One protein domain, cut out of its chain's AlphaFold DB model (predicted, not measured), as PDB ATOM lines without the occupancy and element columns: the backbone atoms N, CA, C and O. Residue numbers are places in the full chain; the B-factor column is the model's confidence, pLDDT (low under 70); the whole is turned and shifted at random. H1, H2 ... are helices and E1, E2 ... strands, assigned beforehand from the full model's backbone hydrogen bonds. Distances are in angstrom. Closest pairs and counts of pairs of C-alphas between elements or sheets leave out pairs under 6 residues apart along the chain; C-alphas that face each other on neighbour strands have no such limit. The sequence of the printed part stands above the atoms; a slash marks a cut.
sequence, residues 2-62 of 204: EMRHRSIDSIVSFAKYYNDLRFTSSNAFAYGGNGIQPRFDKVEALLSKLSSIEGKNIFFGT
ATOM      1  N   GLU A   2     -29.733  30.453  23.169       67.12
ATOM      2  CA  GLU A   2     -29.220  31.404  22.175       67.12
ATOM      3  C   GLU A   2     -28.998  32.769  22.839       67.12
ATOM      4  O   GLU A   2     -29.871  33.247  23.570       67.12
ATOM      5  N   MET A   3     -27.822  33.378  22.647       81.50
ATOM      6  CA  MET A   3     -27.542  34.708  23.193       81.50
ATOM      7  C   MET A   3     -28.484  35.743  22.575       81.50
ATOM      8  O   MET A   3     -28.620  35.831  21.357       81.50
ATOM      9  N   ARG A   4     -29.121  36.555  23.421       86.12
ATOM     10  CA  ARG A   4     -30.005  37.642  22.988       86.12
ATOM     11  C   ARG A   4     -29.283  38.972  23.114       86.12
ATOM     12  O   ARG A   4     -28.800  39.315  24.189       86.12
ATOM     13  N   HIS A   5     -29.288  39.741  22.033       90.75
ATOM     14  CA  HIS A   5     -28.641  41.048  21.965       90.75
ATOM     15  C   HIS A   5     -29.672  42.128  21.654       90.75
ATOM     16  O   HIS A   5     -30.570  41.922  20.837       90.75
ATOM     17  N   ARG A   6     -29.545  43.298  22.289       93.25
ATOM     18  CA  ARG A   6     -30.337  44.474  21.900       93.25
ATOM     19  C   ARG A   6     -29.908  44.945  20.511       93.25
ATOM     20  O   ARG A   6     -28.727  44.868  20.167       93.25
ATOM     21  N   SER A   7     -30.853  45.469  19.731       95.88
ATOM     22  CA  SER A   7     -30.531  46.075  18.438       95.88
ATOM     23  C   SER A   7     -29.625  47.296  18.620       95.88
ATOM     24  O   SER A   7     -29.722  48.008  19.623       95.88
ATOM     25  N   ILE A   8     -28.765  47.559  17.631       96.38
ATOM     26  CA  ILE A   8     -27.865  48.720  17.653       96.38
ATOM     27  C   ILE A   8     -28.672  50.015  17.802       96.38
ATOM     28  O   ILE A   8     -28.312  50.863  18.611       96.38
ATOM     29  N   ASP A   9     -29.793  50.154  17.090       95.88
ATOM     30  CA  ASP A   9     -30.607  51.374  17.143       95.88
ATOM     31  C   ASP A   9     -31.214  51.607  18.534       95.88
ATOM     32  O   ASP A   9     -31.252  52.742  19.007       95.88
ATOM     33  N   SER A  10     -31.603  50.533  19.234       96.25
ATOM     34  CA  SER A  10     -32.043  50.624  20.630       96.25
ATOM     35  C   SER A  10     -30.896  51.032  21.558       96.25
ATOM     36  O   SER A  10     -31.085  51.862  22.441       96.25
ATOM     37  N   ILE A  11     -29.690  50.495  21.366       96.06
ATOM     38  CA  ILE A  11     -28.526  50.882  22.178       96.06
ATOM     39  C   ILE A  11     -28.179  52.361  21.946       96.06
ATOM     40  O   ILE A  11     -28.020  53.119  22.901       96.06
ATOM     41  N   VAL A  12     -28.144  52.794  20.684       95.19
ATOM     42  CA  VAL A  12     -27.869  54.180  20.282       95.19
ATOM     43  C   VAL A  12     -28.917  55.148  20.834       95.19
ATOM     44  O   VAL A  12     -28.559  56.248  21.257       95.19
ATOM     45  N   SER A  13     -30.198  54.762  20.893       95.00
ATOM     46  CA  SER A  13     -31.225  55.627  21.487       95.00
ATOM     47  C   SER A  13     -30.964  55.901  22.968       95.00
ATOM     48  O   SER A  13     -31.177  57.026  23.414       95.00
ATOM     49  N   PHE A  14     -30.450  54.915  23.716       93.62
ATOM     50  CA  PHE A  14     -30.073  55.099  25.121       93.62
ATOM     51  C   PHE A  14     -28.728  55.820  25.299       93.62
ATOM     52  O   PHE A  14     -28.559  56.563  26.263       93.62
ATOM     53  N   ALA A  15     -27.786  55.663  24.364       93.31
ATOM     54  CA  ALA A  15     -26.466  56.298  24.438       93.31
ATOM     55  C   ALA A  15     -26.528  57.836  24.488       93.31
ATOM     56  O   ALA A  15     -25.631  58.487  25.021       93.31
ATOM     57  N   LYS A  16     -27.610  58.442  23.985       88.44
ATOM     58  CA  LYS A  16     -27.813  59.898  24.034       88.44
ATOM     59  C   LYS A  16     -27.841  60.450  25.464       88.44
ATOM     60  O   LYS A  16     -27.410  61.582  25.662       88.44
ATOM     61  N   TYR A  17     -28.273  59.652  26.443       92.88
ATOM     62  CA  TYR A  17     -28.462  60.082  27.834       92.88
ATOM     63  C   TYR A  17     -27.195  60.039  28.701       92.88
ATOM     64  O   TYR A  17     -27.231  60.494  29.840       92.88
ATOM     65  N   TYR A  18     -26.081  59.511  28.185       93.94
ATOM     66  CA  TYR A  18     -24.845  59.318  28.950       93.94
ATOM     67  C   TYR A  18     -23.642  59.828  28.169       93.94
ATOM     68  O   TYR A  18     -23.616  59.694  26.950       93.94
ATOM     69  N   ASN A  19     -22.641  60.392  28.842       94.25
ATOM     70  CA  ASN A  19     -21.375  60.762  28.197       94.25
ATOM     71  C   ASN A  19     -20.409  59.574  28.172       94.25
ATOM     72  O   ASN A  19     -19.829  59.275  27.133       94.25
ATOM     73  N   ASP A  20     -20.327  58.842  29.283       96.56
ATOM     74  CA  ASP A  20     -19.540  57.618  29.386       96.56
ATOM     75  C   ASP A  20     -20.432  56.402  29.133       96.56
ATOM     76  O   ASP A  20     -21.333  56.085  29.915       96.56
ATOM     77  N   LEU A  21     -20.176  55.709  28.028       96.56
ATOM     78  CA  LEU A  21     -20.923  54.532  27.610       96.56
ATOM     79  C   LEU A  21     -20.239  53.279  28.149       96.56
ATOM     80  O   LEU A  21     -19.196  52.865  27.645       96.56
ATOM     81  N   ARG A  22     -20.839  52.675  29.175       95.50
ATOM     82  CA  ARG A  22     -20.418  51.396  29.761       95.50
ATOM     83  C   ARG A  22     -21.505  50.358  29.539       95.50
ATOM     84  O   ARG A  22     -22.689  50.644  29.700       95.50
ATOM     85  N   PHE A  23     -21.091  49.149  29.188       94.19
ATOM     86  CA  PHE A  23     -21.999  48.069  28.815       94.19
ATOM     87  C   PHE A  23     -21.978  46.964  29.861       94.19
ATOM     88  O   PHE A  23     -20.952  46.699  30.479       94.19
ATOM     89  N   THR A  24     -23.120  46.308  30.040       92.56
ATOM     90  CA  THR A  24     -23.248  45.086  30.831       92.56
ATOM     91  C   THR A  24     -23.384  43.908  29.871       92.56
ATOM     92  O   THR A  24     -24.343  43.819  29.107       92.56
ATOM     93  N   SER A  25     -22.398  43.014  29.873       90.50
ATOM     94  CA  SER A  25     -22.414  41.786  29.077       90.50
ATOM     95  C   SER A  25     -21.563  40.719  29.752       90.50
ATOM     96  O   SER A  25     -20.500  41.020  30.291       90.50
ATOM     97  N   SER A  26     -21.997  39.461  29.682       87.12
ATOM     98  CA  SER A  26     -21.166  38.322  30.089       87.12
ATOM     99  C   SER A  26     -20.008  38.068  29.123       87.12
ATOM    100  O   SER A  26     -19.064  37.369  29.468       87.12
ATOM    101  N   ASN A  27     -20.076  38.604  27.902       94.12
ATOM    102  CA  ASN A  27     -18.966  38.616  26.961       94.12
ATOM    103  C   ASN A  27     -19.167  39.737  25.935       94.12
ATOM    104  O   ASN A  27     -20.035  39.639  25.064       94.12
ATOM    105  N   ALA A  28     -18.386  40.812  26.027       96.12
ATOM    106  CA  ALA A  28     -18.545  41.981  25.160       96.12
ATOM    107  C   ALA A  28     -18.336  41.643  23.671       96.12
ATOM    108  O   ALA A  28     -19.151  42.019  22.828       96.12
ATOM    109  N   PHE A  29     -17.311  40.849  23.346       97.00
ATOM    110  CA  PHE A  29     -17.004  40.449  21.966       97.00
ATOM    111  C   PHE A  29     -17.961  39.400  21.381       97.00
ATOM    112  O   PHE A  29     -17.897  39.100  20.192       97.00
ATOM    113  N   ALA A  30     -18.906  38.885  22.174       95.88
ATOM    114  CA  ALA A  30     -19.984  38.043  21.663       95.88
ATOM    115  C   ALA A  30     -21.148  38.839  21.042       95.88
ATOM    116  O   ALA A  30     -22.098  38.220  20.554       95.88
ATOM    117  N   TYR A  31     -21.131  40.180  21.098       96.44
ATOM    118  CA  TYR A  31     -22.248  41.001  20.628       96.44
ATOM    119  C   TYR A  31     -22.620  40.695  19.171       96.44
ATOM    120  O   TYR A  31     -21.776  40.688  18.278       96.44
ATOM    121  N   GLY A  32     -23.908  40.436  18.936       93.00
ATOM    122  CA  GLY A  32     -24.438  40.105  17.610       93.00
ATOM    123  C   GLY A  32     -24.105  38.690  17.115       93.00
ATOM    124  O   GLY A  32     -24.510  38.334  16.009       93.00
ATOM    125  N   GLY A  33     -23.398  37.887  17.917       91.81
ATOM    126  CA  GLY A  33     -23.092  36.484  17.652       91.81
ATOM    127  C   GLY A  33     -23.876  35.510  18.535       91.81
ATOM    128  O   GLY A  33     -24.698  35.891  19.368       91.81
ATOM    129  N   ASN A  34     -23.575  34.224  18.367       88.38
ATOM    130  CA  ASN A  34     -24.183  33.117  19.115       88.38
ATOM    131  C   ASN A  34     -23.430  32.764  20.415       88.38
ATOM    132  O   ASN A  34     -23.817  31.825  21.108       88.38
ATOM    133  N   GLY A  35     -22.346  33.483  20.732       85.94
ATOM    134  CA  GLY A  35     -21.497  33.223  21.898       85.94
ATOM    135  C   GLY A  35     -20.455  32.113  21.719       85.94
ATOM    136  O   GLY A  35     -19.746  31.817  22.679       85.94
ATOM    137  N   ILE A  36     -20.351  31.524  20.522       87.06
ATOM    138  CA  ILE A  36     -19.354  30.498  20.164       87.06
ATOM    139  C   ILE A  36     -18.205  31.112  19.368       87.06
ATOM    140  O   ILE A  36     -17.051  30.808  19.631       87.06
ATOM    141  N   GLN A  37     -18.521  31.988  18.412       89.12
ATOM    142  CA  GLN A  37     -17.536  32.733  17.627       89.12
ATOM    143  C   GLN A  37     -17.867  34.229  17.663       89.12
ATOM    144  O   GLN A  37     -19.055  34.586  17.706       89.12
ATOM    145  N   PRO A  38     -16.850  35.105  17.646       93.38
ATOM    146  CA  PRO A  38     -17.077  36.537  17.593       93.38
ATOM    147  C   PRO A  38     -17.681  36.938  16.244       93.38
ATOM    148  O   PRO A  38     -17.425  36.336  15.202       93.38
ATOM    149  N   ARG A  39     -18.500  37.989  16.272       96.50
ATOM    150  CA  ARG A  39     -19.027  38.660  15.081       96.50
ATOM    151  C   ARG A  39     -18.501  40.084  15.067       96.50
ATOM    152  O   ARG A  39     -19.232  41.022  15.379       96.50
ATOM    153  N   PHE A  40     -17.210  40.235  14.770       97.56
ATOM    154  CA  PHE A  40     -16.546  41.538  14.814       97.56
ATOM    155  C   PHE A  40     -17.154  42.541  13.831       97.56
ATOM    156  O   PHE A  40     -17.238  43.713  14.171       97.56
ATOM    157  N   ASP A  41     -17.764  42.085  12.730       97.56
ATOM    158  CA  ASP A  41     -18.600  42.921  11.857       97.56
ATOM    159  C   ASP A  41     -19.760  43.603  12.611       97.56
ATOM    160  O   ASP A  41     -20.111  44.754  12.349       97.56
ATOM    161  N   LYS A  42     -20.366  42.907  13.581       97.62
ATOM    162  CA  LYS A  42     -21.456  43.436  14.415       97.62
ATOM    163  C   LYS A  42     -20.941  44.294  15.560       97.62
ATOM    164  O   LYS A  42     -21.581  45.294  15.887       97.62
ATOM    165  N   VAL A  43     -19.811  43.916  16.158       98.06
ATOM    166  CA  VAL A  43     -19.141  44.714  17.194       98.06
ATOM    167  C   VAL A  43     -18.693  46.054  16.605       98.06
ATOM    168  O   VAL A  43     -19.039  47.097  17.154       98.06
ATOM    169  N   GLU A  44     -18.024  46.049  15.451       98.62
ATOM    170  CA  GLU A  44     -17.603  47.260  14.742       98.62
ATOM    171  C   GLU A  44     -18.806  48.122  14.352       98.62
ATOM    172  O   GLU A  44     -18.801  49.324  14.608       98.62
ATOM    173  N   ALA A  45     -19.878  47.529  13.811       98.44
ATOM    174  CA  ALA A  45     -21.088  48.282  13.478       98.44
ATOM    175  C   ALA A  45     -21.692  48.999  14.700       98.44
ATOM    176  O   ALA A  45     -22.165  50.132  14.580       98.44
ATOM    177  N   LEU A  46     -21.675  48.366  15.880       98.25
ATOM    178  CA  LEU A  46     -22.115  48.993  17.126       98.25
ATOM    179  C   LEU A  46     -21.179  50.137  17.532       98.25
ATOM    180  O   LEU A  46     -21.642  51.262  17.732       98.25
ATOM    181  N   LEU A  47     -19.879  49.855  17.645       98.38
ATOM    182  CA  LEU A  47     -18.880  50.819  18.106       98.38
ATOM    183  C   LEU A  47     -18.795  52.031  17.175       98.38
ATOM    184  O   LEU A  47     -18.803  53.161  17.653       98.38
ATOM    185  N   SER A  48     -18.841  51.814  15.861       98.25
ATOM    186  CA  SER A  48     -18.826  52.879  14.860       98.25
ATOM    187  C   SER A  48     -20.059  53.781  14.930       98.25
ATOM    188  O   SER A  48     -19.934  54.993  14.755       98.25
ATOM    189  N   LYS A  49     -21.261  53.233  15.178       97.69
ATOM    190  CA  LYS A  49     -22.452  54.080  15.362       97.69
ATOM    191  C   LYS A  49     -22.348  54.897  16.646       97.69
ATOM    192  O   LYS A  49     -22.709  56.069  16.640       97.69
ATOM    193  N   LEU A  50     -21.849  54.309  17.730       97.50
ATOM    194  CA  LEU A  50     -21.671  55.015  18.998       97.50
ATOM    195  C   LEU A  50     -20.607  56.116  18.897       97.50
ATOM    196  O   LEU A  50     -20.837  57.213  19.395       97.50
ATOM    197  N   SER A  51     -19.488  55.851  18.218       96.62
ATOM    198  CA  SER A  51     -18.376  56.801  18.084       96.62
ATOM    199  C   SER A  51     -18.718  58.003  17.205       96.62
ATOM    200  O   SER A  51     -18.094  59.048  17.328       96.62
ATOM    201  N   SER A  52     -19.716  57.877  16.322       95.94
ATOM    202  CA  SER A  52     -20.241  59.002  15.535       95.94
ATOM    203  C   SER A  52     -21.069  60.003  16.350       95.94
ATOM    204  O   SER A  52     -21.407  61.073  15.845       95.94
ATOM    205  N   ILE A  53     -21.418  59.672  17.599       95.25
ATOM    206  CA  ILE A  53     -22.144  60.572  18.491       95.25
ATOM    207  C   ILE A  53     -21.120  61.470  19.188       95.25
ATOM    208  O   ILE A  53     -20.255  60.993  19.920       95.25
ATOM    209  N   GLU A  54     -21.238  62.778  18.981       93.69
ATOM    210  CA  GLU A  54     -20.324  63.757  19.569       93.69
ATOM    211  C   GLU A  54     -20.342  63.715  21.110       93.69
ATOM    212  O   GLU A  54     -21.391  63.552  21.744       93.69
ATOM    213  N   GLY A  55     -19.159  63.860  21.717       93.50
ATOM    214  CA  GLY A  55     -18.992  63.949  23.170       93.50
ATOM    215  C   GLY A  55     -19.172  62.633  23.934       93.50
ATOM    216  O   GLY A  55     -19.412  62.671  25.143       93.50
ATOM    217  N   LYS A  56     -19.097  61.475  23.260       94.81
ATOM    218  CA  LYS A  56     -19.216  60.156  23.899       94.81
ATOM    219  C   LYS A  56     -17.858  59.492  24.106       94.81
ATOM    220  O   LYS A  56     -17.073  59.374  23.172       94.81
ATOM    221  N   ASN A  57     -17.630  58.986  25.317       97.31
ATOM    222  CA  ASN A  57     -16.510  58.109  25.649       97.31
ATOM    223  C   ASN A  57     -17.011  56.667  25.705       97.31
ATOM    224  O   ASN A  57     -17.944  56.361  26.453       97.31
ATOM    225  N   ILE A  58     -16.400  55.768  24.939       97.88
ATOM    226  CA  ILE A  58     -16.835  54.370  24.866       97.88
ATOM    227  C   ILE A  58     -15.918  53.515  25.735       97.88
ATOM    228  O   ILE A  58     -14.707  53.501  25.542       97.88
ATOM    229  N   PHE A  59     -16.504  52.782  26.679       97.75
ATOM    230  CA  PHE A  59     -15.815  51.812  27.524       97.75
ATOM    231  C   PHE A  59     -16.381  50.420  27.236       97.75
ATOM    232  O   PHE A  59     -17.484  50.080  27.676       97.75
ATOM    233  N   PHE A  60     -15.634  49.614  26.482       97.75
ATOM    234  CA  PHE A  60     -16.089  48.309  26.002       97.75
ATOM    235  C   PHE A  60     -15.216  47.178  26.553       97.75
ATOM    236  O   PHE A  60     -13.996  47.302  26.625       97.75
ATOM    237  N   GLY A  61     -15.848  46.084  26.994       96.69
ATOM    238  CA  GLY A  61     -15.136  44.975  27.636       96.69
ATOM    239  C   GLY A  61     -14.539  45.318  29.005       96.69
ATOM    240  O   GLY A  61     -13.565  44.701  29.418       96.69
ATOM    241  N   THR A  62     -15.086  46.311  29.710       95.62
ATOM    242  CA  THR A  62     -14.658  46.704  31.063       95.62
ATOM    243  C   THR A  62     -15.705  46.326  32.104       95.62
ATOM    244  O   THR A  62     -16.897  46.441  31.814       95.62
TER     245      THR A  62
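What this domain is: This is residues 2 to 62 of the 204 residues of the protein "TIGR04013 family B12-binding domain/radical SAM domain-containing protein" of Methanococcoides sp (UniProt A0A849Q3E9). A narrow pair of short parallel strands, E1 and E2, makes a triangle with two helices, H1 and H2, which lie roughly side by side. The long unnamed link of residues 23 to 39 loops out toward the end of the domain where H2 begins, and residues 2 to 7 run toward that end too. The printed part has 61 residues, with two named helices and two named strands in the order H1, E1, H2, E2; the class is mixed, helices and strands, with under half of the residues in named elements. It is compact, with a radius of gyration of the C-alphas of 11.3 A, and elongated, spanning 34 by 19 by 16 A.

How they stand to each other: E1, residues 20 to 22, and E2, residues 57 to 59, are parallel neighbours at 19 degrees, with N 21 and O 57 2.8 A apart and N 59 and O 21 2.9 A apart, within hydrogen-bond range. With H2, residues 40 to 51, they form a strand-helix-strand unit, two parallel neighbour strands with a helix between them in the chain, and its crossover is right-handed. The closest C-alphas of H2 and E2 are those of Ser 51 and Ile 58, 7.4 A apart. H1, residues 8 to 15, touches H2 at its residues 45 to 50 alone, closest at the C-alphas of Ile 8 and Leu 46, 5.8 A. They run the same way at a shallow tilt of 34 degrees, only just short of steep. H1 and E2 are apart. In H1 and H2 every O i to N i+4 pair is within hydrogen-bond range.

Where its parts are: E1 measures 6.3 A and E2 6.6 A from first to last C-alpha, H2 15.7 A and H1 10.3 A. H1 begins at C-alpha 8 (-27.865, 48.720, 17.653), and E2 ends at C-alpha 59 (-15.815, 51.812, 27.524).

The domain as a whole: The C-alphas of Glu 2 and Gly 55, the two farthest apart, are 34.1 A apart. The printed part has no cut. The link from E1 to H2 is long, 17 residues. Mean pLDDT of the printed part is 94.0, and residue 2 is under 70.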